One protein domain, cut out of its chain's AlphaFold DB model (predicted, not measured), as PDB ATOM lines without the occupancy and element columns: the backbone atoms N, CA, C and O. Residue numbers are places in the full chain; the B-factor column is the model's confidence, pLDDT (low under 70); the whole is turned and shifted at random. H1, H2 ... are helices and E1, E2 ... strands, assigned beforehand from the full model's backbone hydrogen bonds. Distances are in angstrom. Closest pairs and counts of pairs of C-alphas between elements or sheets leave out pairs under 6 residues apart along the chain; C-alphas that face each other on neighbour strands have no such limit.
ATOM      1  N   GLU A   2     289.493 293.420  61.978       62.69
ATOM      2  CA  GLU A   2     290.174 292.126  61.882       62.69
ATOM      3  C   GLU A   2     291.615 292.266  62.408       62.69
ATOM      4  O   GLU A   2     292.376 293.141  61.972       62.69
ATOM      5  N   LEU A   3     291.961 291.475  63.429       73.69
ATOM      6  CA  LEU A   3     293.258 291.557  64.113       73.69
ATOM      7  C   LEU A   3     294.374 290.869  63.314       73.69
ATOM      8  O   LEU A   3     295.498 291.364  63.317       73.69
ATOM      9  N   PHE A   4     294.054 289.796  62.584       84.56
ATOM     10  CA  PHE A   4     294.977 289.067  61.714       84.56
ATOM     11  C   PHE A   4     294.228 288.574  60.461       84.56
ATOM     12  O   PHE A   4     293.397 287.676  60.613       84.56
ATOM     13  N   PRO A   5     294.486 289.155  59.272       81.88
ATOM     14  CA  PRO A   5     293.732 288.858  58.052       81.88
ATOM     15  C   PRO A   5     293.775 287.386  57.634       81.88
ATOM     16  O   PRO A   5     294.804 286.726  57.806       81.88
ATOM     17  N   ASP A   6     292.691 286.902  57.030       84.19
ATOM     18  CA  ASP A   6     292.685 285.633  56.292       84.19
ATOM     19  C   ASP A   6     293.652 285.664  55.083       84.19
ATOM     20  O   ASP A   6     293.931 286.720  54.507       84.19
ATOM     21  N   GLY A   7     294.165 284.492  54.682       86.19
ATOM     22  CA  GLY A   7     295.085 284.326  53.548       86.19
ATOM     23  C   GLY A   7     296.489 283.865  53.951       86.19
ATOM     24  O   GLY A   7     296.665 283.173  54.955       86.19
ATOM     25  N   ASP A   8     297.499 284.217  53.147       94.25
ATOM     26  CA  ASP A   8     298.896 283.867  53.435       94.25
ATOM     27  C   ASP A   8     299.360 284.494  54.760       94.25
ATOM     28  O   ASP A   8     299.329 285.715  54.942       94.25
ATOM     29  N   ALA A   9     299.833 283.651  55.680       94.06
ATOM     30  CA  ALA A   9     300.203 284.079  57.025       94.06
ATOM     31  C   ALA A   9     301.366 285.087  57.030       94.06
ATOM     32  O   ALA A   9     301.402 285.969  57.886       94.06
ATOM     33  N   GLY A  10     302.301 284.996  56.079       95.50
ATOM     34  CA  GLY A  10     303.422 285.927  55.964       95.50
ATOM     35  C   GLY A  10     302.987 287.306  55.464       95.50
ATOM     36  O   GLY A  10     303.445 288.329  55.975       95.50
ATOM     37  N   VAL A  11     302.073 287.354  54.493       95.38
ATOM     38  CA  VAL A  11     301.449 288.600  54.020       95.38
ATOM     39  C   VAL A  11     300.616 289.241  55.131       95.38
ATOM     40  O   VAL A  11     300.772 290.436  55.400       95.38
ATOM     41  N   ALA A  12     299.785 288.451  55.816       95.00
ATOM     42  CA  ALA A  12     298.990 288.909  56.951       95.00
ATOM     43  C   ALA A  12     299.883 289.471  58.070       95.00
ATOM     44  O   ALA A  12     299.655 290.591  58.531       95.00
ATOM     45  N   ALA A  13     300.953 288.756  58.434       95.56
ATOM     46  CA  ALA A  13     301.919 289.196  59.434       95.56
ATOM     47  C   ALA A  13     302.583 290.528  59.059       95.56
ATOM     48  O   ALA A  13     302.543 291.470  59.850       95.56
ATOM     49  N   ARG A  14     303.120 290.661  57.836       94.44
ATOM     50  CA  ARG A  14     303.727 291.920  57.365       94.44
ATOM     51  C   ARG A  14     302.748 293.091  57.419       94.44
ATOM     52  O   ARG A  14     303.127 294.178  57.845       94.44
ATOM     53  N   ARG A  15     301.484 292.873  57.039       93.12
ATOM     54  CA  ARG A  15     300.439 293.906  57.095       93.12
ATOM     55  C   ARG A  15     300.133 294.332  58.530       93.12
ATOM     56  O   ARG A  15     299.999 295.526  58.791       93.12
ATOM     57  N   VAL A  16     300.026 293.375  59.451       93.25
ATOM     58  CA  VAL A  16     299.791 293.655  60.874       93.25
ATOM     59  C   VAL A  16     300.961 294.437  61.465       93.25
ATOM     60  O   VAL A  16     300.730 295.474  62.085       93.25
ATOM     61  N   LEU A  17     302.201 294.006  61.222       93.12
ATOM     62  CA  LEU A  17     303.395 294.676  61.741       93.12
ATOM     63  C   LEU A  17     303.568 296.086  61.172       93.12
ATOM     64  O   LEU A  17     303.839 297.011  61.931       93.12
ATOM     65  N   ALA A  18     303.344 296.277  59.868       91.06
ATOM     66  CA  ALA A  18     303.393 297.600  59.247       91.06
ATOM     67  C   ALA A  18     302.334 298.545  59.836       91.06
ATOM     68  O   ALA A  18     302.622 299.705  60.114       91.06
ATOM     69  N   ARG A  19     301.115 298.040  60.074       91.31
ATOM     70  CA  ARG A  19     300.030 298.832  60.669       91.31
ATOM     71  C   ARG A  19     300.324 299.228  62.114       91.31
ATOM     72  O   ARG A  19     300.047 300.359  62.492       91.31
ATOM     73  N   LEU A  20     300.802 298.289  62.926       90.75
ATOM     74  CA  LEU A  20     300.996 298.519  64.359       90.75
ATOM     75  C   LEU A  20     302.311 299.235  64.671       90.75
ATOM     76  O   LEU A  20     302.422 299.818  65.745       90.75
ATOM     77  N   SER A  21     303.291 299.199  63.758       89.81
ATOM     78  CA  SER A  21     304.634 299.759  63.976       89.81
ATOM     79  C   SER A  21     305.245 299.301  65.310       89.81
ATOM     80  O   SER A  21     305.861 300.075  66.038       89.81
ATOM     81  N   SER A  22     305.019 298.028  65.653       90.81
ATOM     82  CA  SER A  22     305.401 297.446  66.937       90.81
ATOM     83  C   SER A  22     306.917 297.465  67.125       90.81
ATOM     84  O   SER A  22     307.660 296.998  66.265       90.81
ATOM     85  N   THR A  23     307.373 297.956  68.277       96.44
ATOM     86  CA  THR A  23     308.784 297.871  68.689       96.44
ATOM     87  C   THR A  23     309.104 296.559  69.398       96.44
ATOM     88  O   THR A  23     310.266 296.175  69.463       96.44
ATOM     89  N   HIS A  24     308.086 295.870  69.922       97.19
ATOM     90  CA  HIS A  24     308.217 294.601  70.631       97.19
ATOM     91  C   HIS A  24     307.077 293.656  70.252       97.19
ATOM     92  O   HIS A  24     305.940 294.094  70.062       97.19
ATOM     93  N   LEU A  25     307.381 292.364  70.193       97.94
ATOM     94  CA  LEU A  25     306.405 291.285  70.071       97.94
ATOM     95  C   LEU A  25     306.608 290.323  71.232       97.94
ATOM     96  O   LEU A  25     307.703 289.802  71.416       97.94
ATOM     97  N   VAL A  26     305.554 290.084  72.006       98.38
ATOM     98  CA  VAL A  26     305.604 289.207  73.179       98.38
ATOM     99  C   VAL A  26     304.591 288.085  72.994       98.38
ATOM    100  O   VAL A  26     303.403 288.346  72.808       98.38
ATOM    101  N   ALA A  27     305.064 286.843  73.021       98.50
ATOM    102  CA  ALA A  27     304.234 285.648  73.032       98.50
ATOM    103  C   ALA A  27     304.272 285.014  74.424       98.50
ATOM    104  O   ALA A  27     305.349 284.732  74.938       98.50
ATOM    105  N   VAL A  28     303.101 284.765  75.010       98.56
ATOM    106  CA  VAL A  28     302.948 284.026  76.271       98.56
ATOM    107  C   VAL A  28     302.050 282.836  75.991       98.56
ATOM    108  O   VAL A  28     300.926 283.037  75.531       98.56
ATOM    109  N   GLU A  29     302.556 281.620  76.205       97.56
ATOM    110  CA  GLU A  29     301.805 280.369  76.016       97.56
ATOM    111  C   GLU A  29     301.156 280.254  74.626       97.56
ATOM    112  O   GLU A  29     300.042 279.761  74.432       97.56
ATOM    113  N   ARG A  30     301.830 280.803  73.609       97.50
ATOM    114  CA  ARG A  30     301.290 280.849  72.250       97.50
ATOM    115  C   ARG A  30     301.874 279.706  71.426       97.50
ATOM    116  O   ARG A  30     303.084 279.712  71.224       97.50
ATOM    117  N   PRO A  31     301.064 278.794  70.852       97.69
ATOM    118  CA  PRO A  31     301.569 277.710  70.015       97.69
ATOM    119  C   PRO A  31     302.389 278.210  68.823       97.69
ATOM    120  O   PRO A  31     301.919 279.038  68.033       97.69
ATOM    121  N   GLY A  32     303.592 277.660  68.675       98.12
ATOM    122  CA  GLY A  32     304.457 277.835  67.513       98.12
ATOM    123  C   GLY A  32     304.410 276.608  66.606       98.12
ATOM    124  O   GLY A  32     304.143 275.493  67.059       98.12
ATOM    125  N   ARG A  33     304.641 276.799  65.304       98.06
ATOM    126  CA  ARG A  33     304.690 275.671  64.368       98.06
ATOM    127  C   ARG A  33     305.857 274.735  64.690       98.06
ATOM    128  O   ARG A  33     306.970 275.188  64.963       98.06
ATOM    129  N   SER A  34     305.626 273.429  64.593       97.81
ATOM    130  CA  SER A  34     306.678 272.415  64.558       97.81
ATOM    131  C   SER A  34     307.357 272.373  63.183       97.81
ATOM    132  O   SER A  34     306.977 273.075  62.246       97.81
ATOM    133  N   ARG A  35     308.389 271.534  63.041       96.75
ATOM    134  CA  ARG A  35     309.190 271.416  61.803       96.75
ATOM    135  C   ARG A  35     308.364 271.067  60.554       96.75
ATOM    136  O   ARG A  35     308.756 271.431  59.455       96.75
ATOM    137  N   ASP A  36     307.255 270.351  60.720       96.25
ATOM    138  CA  ASP A  36     306.298 269.996  59.660       96.25
ATOM    139  C   ASP A  36     305.260 271.106  59.383       96.25
ATOM    140  O   ASP A  36     304.344 270.903  58.593       96.25
ATOM    141  N   GLY A  37     305.373 272.266  60.039       96.38
ATOM    142  CA  GLY A  37     304.431 273.379  59.925       96.38
ATOM    143  C   GLY A  37     303.148 273.217  60.746       96.38
ATOM    144  O   GLY A  37     302.314 274.119  60.739       96.38
ATOM    145  N   ALA A  38     302.968 272.098  61.457       96.75
ATOM    146  CA  ALA A  38     301.778 271.855  62.265       96.75
ATOM    147  C   ALA A  38     301.838 272.578  63.619       96.75
ATOM    148  O   ALA A  38     302.907 272.851  64.149       96.75
ATOM    149  N   TYR A  39     300.676 272.818  64.223       97.81
ATOM    150  CA  TYR A  39     300.565 273.263  65.615       97.81
ATOM    151  C   TYR A  39     300.063 272.101  66.454       97.81
ATOM    152  O   TYR A  39     299.062 271.469  66.087       97.81
ATOM    153  N   ARG A  40     300.740 271.806  67.565       96.88
ATOM    154  CA  ARG A  40     300.409 270.663  68.422       96.88
ATOM    155  C   ARG A  40     300.336 271.072  69.884       96.88
ATOM    156  O   ARG A  40     301.102 271.923  70.306       96.88
ATOM    157  N   SER A  41     299.423 270.456  70.630       94.62
ATOM    158  CA  SER A  41     299.428 270.546  72.093       94.62
ATOM    159  C   SER A  41     300.561 269.708  72.690       94.62
ATOM    160  O   SER A  41     301.113 268.845  72.001       94.62
ATOM    161  N   ALA A  42     300.825 269.874  73.990       91.50
ATOM    162  CA  ALA A  42     301.750 269.028  74.748       91.50
ATOM    163  C   ALA A  42     301.456 267.519  74.588       91.50
ATOM    164  O   ALA A  42     302.364 266.700  74.472       91.50
ATOM    165  N   GLY A  43     300.174 267.145  74.460       91.06
ATOM    166  CA  GLY A  43     299.743 265.766  74.189       91.06
ATOM    167  C   GLY A  43     299.909 265.301  72.732       91.06
ATOM    168  O   GLY A  43     299.455 264.218  72.384       91.06
ATOM    169  N   GLY A  44     300.489 266.113  71.844       93.12
ATOM    170  CA  GLY A  44     300.750 265.768  70.440       93.12
ATOM    171  C   GLY A  44     299.569 265.931  69.474       93.12
ATOM    172  O   GLY A  44     299.730 265.701  68.265       93.12
ATOM    173  N   HIS A  45     298.409 266.361  69.974       93.81
ATOM    174  CA  HIS A  45     297.193 266.573  69.190       93.81
ATOM    175  C   HIS A  45     297.320 267.808  68.304       93.81
ATOM    176  O   HIS A  45     297.850 268.825  68.738       93.81
ATOM    177  N   ALA A  46     296.818 267.738  67.070       94.44
ATOM    178  CA  ALA A  46     296.790 268.897  66.187       94.44
ATOM    179  C   ALA A  46     295.815 269.962  66.721       94.44
ATOM    180  O   ALA A  46     294.658 269.656  66.997       94.44
ATOM    181  N   VAL A  47     296.276 271.210  66.823       94.06
ATOM    182  CA  VAL A  47     295.466 272.355  67.286       94.06
ATOM    183  C   VAL A  47     295.319 273.452  66.228       94.06
ATOM    184  O   VAL A  47     294.703 274.479  66.486       94.06
ATOM    185  N   GLY A  48     295.838 273.226  65.014       90.62
ATOM    186  CA  GLY A  48     295.860 274.210  63.923       90.62
ATOM    187  C   GLY A  48     294.494 274.811  63.567       90.62
ATOM    188  O   GLY A  48     294.416 276.004  63.302       90.62
ATOM    189  N   ALA A  49     293.413 274.028  63.645       91.81
ATOM    190  CA  ALA A  49     292.052 274.504  63.362       91.81
ATOM    191  C   ALA A  49     291.581 275.626  64.310       91.81
ATOM    192  O   ALA A  49     290.768 276.461  63.931       91.81
ATOM    193  N   TRP A  50     292.126 275.661  65.528       89.06
ATOM    194  CA  TRP A  50     291.809 276.645  66.568       89.06
ATOM    195  C   TRP A  50     292.935 277.667  66.753       89.06
ATOM    196  O   TRP A  50     292.869 278.539  67.619       89.06
ATOM    197  N   ASN A  51     293.993 277.557  65.949       89.94
ATOM    198  CA  ASN A  51     295.224 278.302  66.109       89.94
ATOM    199  C   ASN A  51     295.507 279.132  64.859       89.94
ATOM    200  O   ASN A  51     296.159 278.665  63.927       89.94
ATOM    201  N   ARG A  52     295.075 280.400  64.868       91.94
ATOM    202  CA  ARG A  52     295.527 281.382  63.868       91.94
ATOM    203  C   ARG A  52     297.069 281.372  63.813       91.94
ATOM    204  O   ARG A  52     297.685 281.347  64.889       91.94
ATOM    205  N   PRO A  53     297.695 281.424  62.619       94.44
ATOM    206  CA  PRO A  53     299.146 281.295  62.432       94.44
ATOM    207  C   PRO A  53     299.900 282.578  62.826       94.44
ATOM    208  O   PRO A  53     300.629 283.178  62.038       94.44
ATOM    209  N   LEU A  54     299.695 283.022  64.069       95.62
ATOM    210  CA  LEU A  54     300.257 284.251  64.636       95.62
ATOM    211  C   LEU A  54     301.774 284.171  64.814       95.62
ATOM    212  O   LEU A  54     302.430 285.203  64.888       95.62
ATOM    213  N   ASP A  55     302.344 282.967  64.824       97.38
ATOM    214  CA  ASP A  55     303.793 282.769  64.808       97.38
ATOM    215  C   ASP A  55     304.463 283.336  63.548       97.38
ATOM    216  O   ASP A  55     305.646 283.660  63.575       97.38
ATOM    217  N   ALA A  56     303.706 283.563  62.470       97.50
ATOM    218  CA  ALA A  56     304.199 284.289  61.309       97.50
ATOM    219  C   ALA A  56     304.661 285.716  61.658       97.50
ATOM    220  O   ALA A  56     305.588 286.208  61.020       97.50
ATOM    221  N   LEU A  57     304.091 286.357  62.691       97.12
ATOM    222  CA  LEU A  57     304.549 287.667  63.186       97.12
ATOM    223  C   LEU A  57     306.000 287.630  63.685       97.12
ATOM    224  O   LEU A  57     306.677 288.647  63.629       97.12
ATOM    225  N   PHE A  58     306.466 286.466  64.137       98.25
ATOM    226  CA  PHE A  58     307.812 286.249  64.669       98.25
ATOM    227  C   PHE A  58     308.790 285.720  63.609       98.25
ATOM    228  O   PHE A  58     309.996 285.733  63.818       98.25
ATOM    229  N   LEU A  59     308.278 285.243  62.469       97.56
ATOM    230  CA  LEU A  59     309.085 284.659  61.391       97.56
ATOM    231  C   LEU A  59     309.354 285.634  60.243       97.56
ATOM    232  O   LEU A  59     310.330 285.467  59.512       97.56
ATOM    233  N   VAL A  60     308.482 286.623  60.030       96.75
ATOM    234  CA  VAL A  60     308.733 287.653  59.017       96.75
ATOM    235  C   VAL A  60     309.755 288.669  59.539       96.75
ATOM    236  O   VAL A  60     309.697 289.036  60.712       96.75
ATOM    237  N   PRO A  61     310.665 289.179  58.688       94.50
ATOM    238  CA  PRO A  61     311.610 290.205  59.105       94.50
ATOM    239  C   PRO A  61     310.896 291.435  59.670       94.50
ATOM    240  O   PRO A  61     310.001 291.997  59.033       94.50
ATOM    241  N   SER A  62     311.314 291.868  60.855       94.00
ATOM    242  CA  SER A  62     310.830 293.085  61.499       94.00
ATOM    243  C   SER A  62     311.941 293.705  62.351       94.00
ATOM    244  O   SER A  62     312.956 293.064  62.610       94.00
ATOM    245  N   ARG A  63     311.763 294.962  62.772       93.62
ATOM    246  CA  ARG A  63     312.663 295.622  63.736       93.62
ATOM    247  C   ARG A  63     312.235 295.409  65.190       93.62
ATOM    248  O   ARG A  63     312.827 296.013  66.078       93.62
ATOM    249  N   ALA A  64     311.174 294.640  65.423       97.00
ATOM    250  CA  ALA A  64     310.657 294.433  66.759       97.00
ATOM    251  C   ALA A  64     311.548 293.457  67.528       97.00
ATOM    252  O   ALA A  64     311.890 292.402  67.000       97.00
ATOM    253  N   THR A  65     311.853 293.775  68.784       98.19
ATOM    254  CA  THR A  65     312.436 292.802  69.711       98.19
ATOM    255  C   THR A  65     311.387 291.753  70.058       98.19
ATOM    256  O   THR A  65     310.263 292.079  70.453       98.19
ATOM    257  N   THR A  66     311.741 290.484  69.913       98.69
ATOM    258  CA  THR A  66     310.839 289.353  70.121       98.69
ATOM    259  C   THR A  66     311.105 288.669  71.459       98.69
ATOM    260  O   THR A  66     312.239 288.331  71.799       98.69
ATOM    261  N   VAL A  67     310.039 288.451  72.228       98.81
ATOM    262  CA  VAL A  67     310.076 287.774  73.526       98.81
ATOM    263  C   VAL A  67     309.091 286.613  73.513       98.81
ATOM    264  O   VAL A  67     307.935 286.778  73.120       98.81
ATOM    265  N   GLY A  68     309.543 285.441  73.947       98.75
ATOM    266  CA  GLY A  68     308.710 284.255  74.127       98.75
ATOM    267  C   GLY A  68     308.688 283.818  75.587       98.75
ATOM    268  O   GLY A  68     309.714 283.869  76.266       98.75
ATOM    269  N   VAL A  69     307.527 283.373  76.054       98.88
ATOM    270  CA  VAL A  69     307.340 282.699  77.340       98.88
ATOM    271  C   VAL A  69     306.629 281.379  77.083       98.88
ATOM    272  O   VAL A  69     305.572 281.370  76.445       98.88
ATOM    273  N   GLY A  70     307.220 280.288  77.557       98.38
ATOM    274  CA  GLY A  70     306.665 278.945  77.412       98.38
ATOM    275  C   GLY A  70     307.117 278.011  78.533       98.38
ATOM    276  O   GLY A  70     308.105 278.282  79.223       98.38
ATOM    277  N   ASP A  71     306.438 276.879  78.653       97.06
ATOM    278  CA  ASP A  71     306.720 275.824  79.631       97.06
ATOM    279  C   ASP A  71     306.733 274.406  79.013       97.06
ATOM    280  O   ASP A  71     307.389 273.513  79.552       97.06
ATOM    281  N   GLY A  72     306.093 274.200  77.854       95.75
ATOM    282  CA  GLY A  72     305.907 272.882  77.230       95.75
ATOM    283  C   GLY A  72     306.845 272.536  76.065       95.75
ATOM    284  O   GLY A  72     307.040 271.360  75.741       95.75
ATOM    285  N   GLY A  73     307.448 273.531  75.412       97.56
ATOM    286  CA  GLY A  73     308.336 273.344  74.257       97.56
ATOM    287  C   GLY A  73     307.644 273.462  72.891       97.56
ATOM    288  O   GLY A  73     308.321 273.458  71.856       97.56
ATOM    289  N   ASN A  74     306.314 273.579  72.853       98.00
ATOM    290  CA  ASN A  74     305.519 273.763  71.628       98.00
ATOM    291  C   ASN A  74     305.106 275.228  71.393       98.00
ATOM    292  O   ASN A  74     304.328 275.518  70.482       98.00
ATOM    293  N   GLU A  75     305.629 276.160  72.183       98.56
ATOM    294  CA  GLU A  75     305.295 277.580  72.133       98.56
ATOM    295  C   GLU A  75     306.235 278.363  71.198       98.56
ATOM    296  O   GLU A  75     307.341 277.940  70.842       98.56
ATOM    297  N   ILE A  76     305.798 279.547  70.775       98.69
ATOM    298  CA  ILE A  76     306.646 280.541  70.118       98.69
ATOM    299  C   ILE A  76     307.816 280.880  71.049       98.69
ATOM    300  O   ILE A  76     307.627 281.194  72.220       98.69
ATOM    301  N   GLY A  77     309.029 280.828  70.506       98.56
ATOM    302  CA  GLY A  77     310.275 281.086  71.219       98.56
ATOM    303  C   GLY A  77     311.028 279.833  71.640       98.56
ATOM    304  O   GLY A  77     312.255 279.862  71.673       98.56
ATOM    305  N   MET A  78     310.347 278.700  71.821       98.50
ATOM    306  CA  MET A  78     311.003 277.426  72.146       98.50
ATOM    307  C   MET A  78     311.940 276.924  71.036       98.50
ATOM    308  O   MET A  78     312.830 276.116  71.298       98.50
ATOM    309  N   GLY A  79     311.826 277.470  69.817       98.19
ATOM    310  CA  GLY A  79     312.784 277.246  68.733       98.19
ATOM    311  C   GLY A  79     314.192 277.797  69.004       98.19
ATOM    312  O   GLY A  79     315.123 277.420  68.295       98.19
ATOM    313  N   ALA A  80     314.371 278.647  70.023       97.94
ATOM    314  CA  ALA A  80     315.687 279.098  70.480       97.94
ATOM    315  C   ALA A  80     316.457 278.011  71.259       97.94
ATOM    316  O   ALA A  80     317.679 278.093  71.383       97.94
ATOM    317  N   ILE A  81     315.770 276.981  71.774       98.06
ATOM    318  CA  ILE A  81     316.406 275.892  72.522       98.06
ATOM    319  C   ILE A  81     316.907 274.816  71.544       98.06
ATOM    320  O   ILE A  81     316.132 274.304  70.729       98.06
ATOM    321  N   PRO A  82     318.182 274.388  71.640       97.50
ATOM    322  CA  PRO A  82     318.695 273.284  70.839       97.50
ATOM    323  C   PRO A  82     317.845 272.013  70.978       97.50
ATOM    324  O   PRO A  82     317.490 271.581  72.075       97.50
ATOM    325  N   ARG A  83     317.550 271.354  69.852       96.25
ATOM    326  CA  ARG A  83     316.662 270.172  69.818       96.25
ATOM    327  C   ARG A  83     317.148 269.022  70.706       96.25
ATOM    328  O   ARG A  83     316.334 268.296  71.262       96.25
ATOM    329  N   ASN A  84     318.458 268.826  70.833       97.31
ATOM    330  CA  ASN A  84     319.027 267.825  71.736       97.31
ATOM    331  C   ASN A  84     318.756 268.155  73.211       97.31
ATOM    332  O   ASN A  84     318.461 267.237  73.970       97.31
ATOM    333  N   ALA A  85     318.789 269.435  73.593       97.62
ATOM    334  CA  ALA A  85     318.434 269.881  74.937       97.62
ATOM    335  C   ALA A  85     316.933 269.693  75.212       97.62
ATOM    336  O   ALA A  85     316.581 269.116  76.235       97.62
ATOM    337  N   LEU A  86     316.058 270.051  74.261       97.00
ATOM    338  CA  LEU A  86     314.616 269.768  74.365       97.00
ATOM    339  C   LEU A  86     314.342 268.269  74.543       97.00
ATOM    340  O   LEU A  86     313.596 267.869  75.432       97.00
ATOM    341  N   LYS A  87     314.996 267.422  73.737       96.75
ATOM    342  CA  LYS A  87     314.879 265.964  73.858       96.75
ATOM    343  C   LYS A  87     315.370 265.463  75.219       96.75
ATOM    344  O   LYS A  87     314.728 264.595  75.801       96.75
ATOM    345  N   ALA A  88     316.497 265.982  75.711       97.38
ATOM    346  CA  ALA A  88     317.047 265.619  77.017       97.38
ATOM    347  C   ALA A  88     316.125 266.045  78.173       97.38
ATOM    348  O   ALA A  88     316.024 265.325  79.160       97.38
ATOM    349  N   ALA A  89     315.400 267.154  78.012       94.62
ATOM    350  CA  ALA A  89     314.364 267.615  78.933       94.62
ATOM    351  C   ALA A  89     313.029 266.849  78.801       94.62
ATOM    352  O   ALA A  89     312.057 267.190  79.464       94.62
ATOM    353  N   GLY A  90     312.957 265.823  77.945       95.94
ATOM    354  CA  GLY A  90     311.759 265.000  77.766       95.94
ATOM    355  C   GLY A  90     310.714 265.575  76.807       95.94
ATOM    356  O   GLY A  90     309.665 264.959  76.632       95.94
ATOM    357  N   VAL A  91     310.987 266.696  76.133       96.75
ATOM    358  CA  VAL A  91     310.058 267.289  75.160       96.75
ATOM    359  C   VAL A  91     310.019 266.434  73.884       96.75
ATOM    360  O   VAL A  91     311.050 266.262  73.214       96.75
ATOM    361  N   PRO A  92     308.846 265.920  73.464       96.94
ATOM    362  CA  PRO A  92     308.733 265.179  72.216       96.94
ATOM    363  C   PRO A  92     309.088 266.055  71.009       96.94
ATOM    364  O   PRO A  92     308.427 267.040  70.690       96.94
ATOM    365  N   LEU A  93     310.093 265.650  70.233       96.69
ATOM    366  CA  LEU A  93     310.596 266.439  69.097       96.69
ATOM    367  C   LEU A  93     309.587 266.697  67.965       96.69
ATOM    368  O   LEU A  93     309.878 267.483  67.059       96.69
ATOM    369  N   ARG A  94     308.442 266.007  67.993       97.12
ATOM    370  CA  ARG A  94     307.318 266.202  67.074       97.12
ATOM    371  C   ARG A  94     306.466 267.420  67.439       97.12
ATOM    372  O   ARG A  94     305.870 267.994  66.536       97.12
ATOM    373  N   ILE A  95     306.388 267.781  68.720       97.69
ATOM    374  CA  ILE A  95     305.655 268.972  69.179       97.69
ATOM    375  C   ILE A  95     306.561 270.199  69.262       97.69
ATOM    376  O   ILE A  95     306.062 271.313  69.193       97.69
ATOM    377  N   ALA A  96     307.879 269.982  69.367       98.19
ATOM    378  CA  ALA A  96     308.868 271.040  69.509       98.19
ATOM    379  C   ALA A  96     308.707 272.119  68.426       98.19
ATOM    380  O   ALA A  96     308.882 271.845  67.228       98.19
ATOM    381  N   SER A  97     308.393 273.330  68.879       98.50
ATOM    382  CA  SER A  97     308.292 274.520  68.042       98.50
ATOM    383  C   SER A  97     309.645 274.831  67.406       98.50
ATOM    384  O   SER A  97     310.702 274.601  67.992       98.50
ATOM    385  N   VAL A  98     309.615 275.339  66.176       98.38
ATOM    386  CA  VAL A  98     310.812 275.817  65.464       98.38
ATOM    387  C   VAL A  98     310.869 277.338  65.383       98.38
ATOM    388  O   VAL A  98     311.725 277.875  64.689       98.38
ATOM    389  N   VAL A  99     309.951 278.035  66.053       98.69
ATOM    390  CA  VAL A  99     309.840 279.495  65.999       98.69
ATOM    391  C   VAL A  99     310.781 280.096  67.046       98.69
ATOM    392  O   VAL A  99     310.534 279.888  68.239       98.69
ATOM    393  N   PRO A 100     311.861 280.794  66.648       98.31
ATOM    394  CA  PRO A 100     312.780 281.424  67.586       98.31
ATOM    395  C   PRO A 100     312.257 282.788  68.057       98.31
ATOM    396  O   PRO A 100     311.304 283.334  67.502       98.31
ATOM    397  N   VAL A 101     312.919 283.327  69.078       98.69
ATOM    398  CA  VAL A 101     312.765 284.694  69.599       98.69
ATOM    399  C   VAL A 101     314.133 285.207  70.050       98.69
ATOM    400  O   VAL A 101     315.034 284.402  70.293       98.69
ATOM    401  N   ASP A 102     314.276 286.520  70.206       98.50
ATOM    402  CA  ASP A 102     315.503 287.144  70.719       98.50
ATOM    403  C   ASP A 102     315.709 286.821  72.205       98.50
ATOM    404  O   ASP A 102     316.827 286.557  72.651       98.50
ATOM    405  N   HIS A 103     314.617 286.809  72.977       98.56
ATOM    406  CA  HIS A 103     314.637 286.523  74.408       98.56
ATOM    407  C   HIS A 103     313.571 285.491  74.779       98.56
ATOM    408  O   HIS A 103     312.377 285.715  74.594       98.56
ATOM    409  N   LEU A 104     314.003 284.358  75.332       98.69
ATOM    410  CA  LEU A 104     313.120 283.295  75.806       98.69
ATOM    411  C   LEU A 104     313.130 283.241  77.335       98.69
ATOM    412  O   LEU A 104     314.197 283.178  77.946       98.69
ATOM    413  N   VAL A 105     311.944 283.197  77.938       98.69
ATOM    414  CA  VAL A 105     311.742 282.853  79.348       98.69
ATOM    415  C   VAL A 105     311.058 281.494  79.420       98.69
ATOM    416  O   VAL A 105     309.972 281.313  78.876       98.69
ATOM    417  N   VAL A 106     311.693 280.546  80.107       98.12
ATOM    418  CA  VAL A 106     311.100 279.239  80.418       98.12
ATOM    419  C   VAL A 106     310.693 279.226  81.885       98.12
ATOM    420  O   VAL A 106     311.484 279.617  82.746       98.12
ATOM    421  N   ALA A 107     309.470 278.792  82.173       97.38
ATOM    422  CA  ALA A 107     308.929 278.708  83.528       97.38
ATOM    423  C   ALA A 107     308.162 277.394  83.729       97.38
ATOM    424  O   ALA A 107     307.943 276.657  82.778       97.38
TER     425      ALA A 107
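This is residues 2 to 107 of the 182 residues of the protein "DUF4392 domain-containing protein" of Candidatus Rokubacteria bacterium (UniProt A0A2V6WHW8). Little regular structure: a small parallel sheet, E1 E2 E3, forms one wall of a body made mostly of loops, with H1 and H3 at opposite ends and short H2 between. The 106 printed residues run H1 E1 H2 E2 H3 E3, class mixed, with 37 in named elements. The whole is compact, radius of gyration of the C-alphas 13.3 A, spanning 40 by 28 by 19 A.

H1, residues 9 to 20, 16.2 A long, begins at C-alpha (300.203, 284.079, 57.025). E1 is residues 24 to 28, H2 56 to 59, E2 65 to 70 (16.9 A), H3 83 to 88. E3, 103 to 106, ends at C-alpha (311.100, 279.239, 80.418).

Across E1 and E2, N 27 and O 67 are within hydrogen-bond range at 2.9 A; across E2 and E3, N 105 and O 68, 2.9 A. E1, H2, E2 and E2, H3, E3 are strand-helix-strand units, parallel neighbours with a helix between, their crossovers right-handed. H2 only grazes the sheet with residues 57 to 58; it touches H1, closest C-alphas Ala 13 and Leu 57, 4.8 A. H1 and H3, apart, are not on the sheet. H1 and H3 have every O i to N i+4 pair within range; H2 is too short for one.

The printed part has no cut. Links E1 to H2, E2 to H3 and H3 to E3 are long. Residue 2 alone has pLDDT under 70.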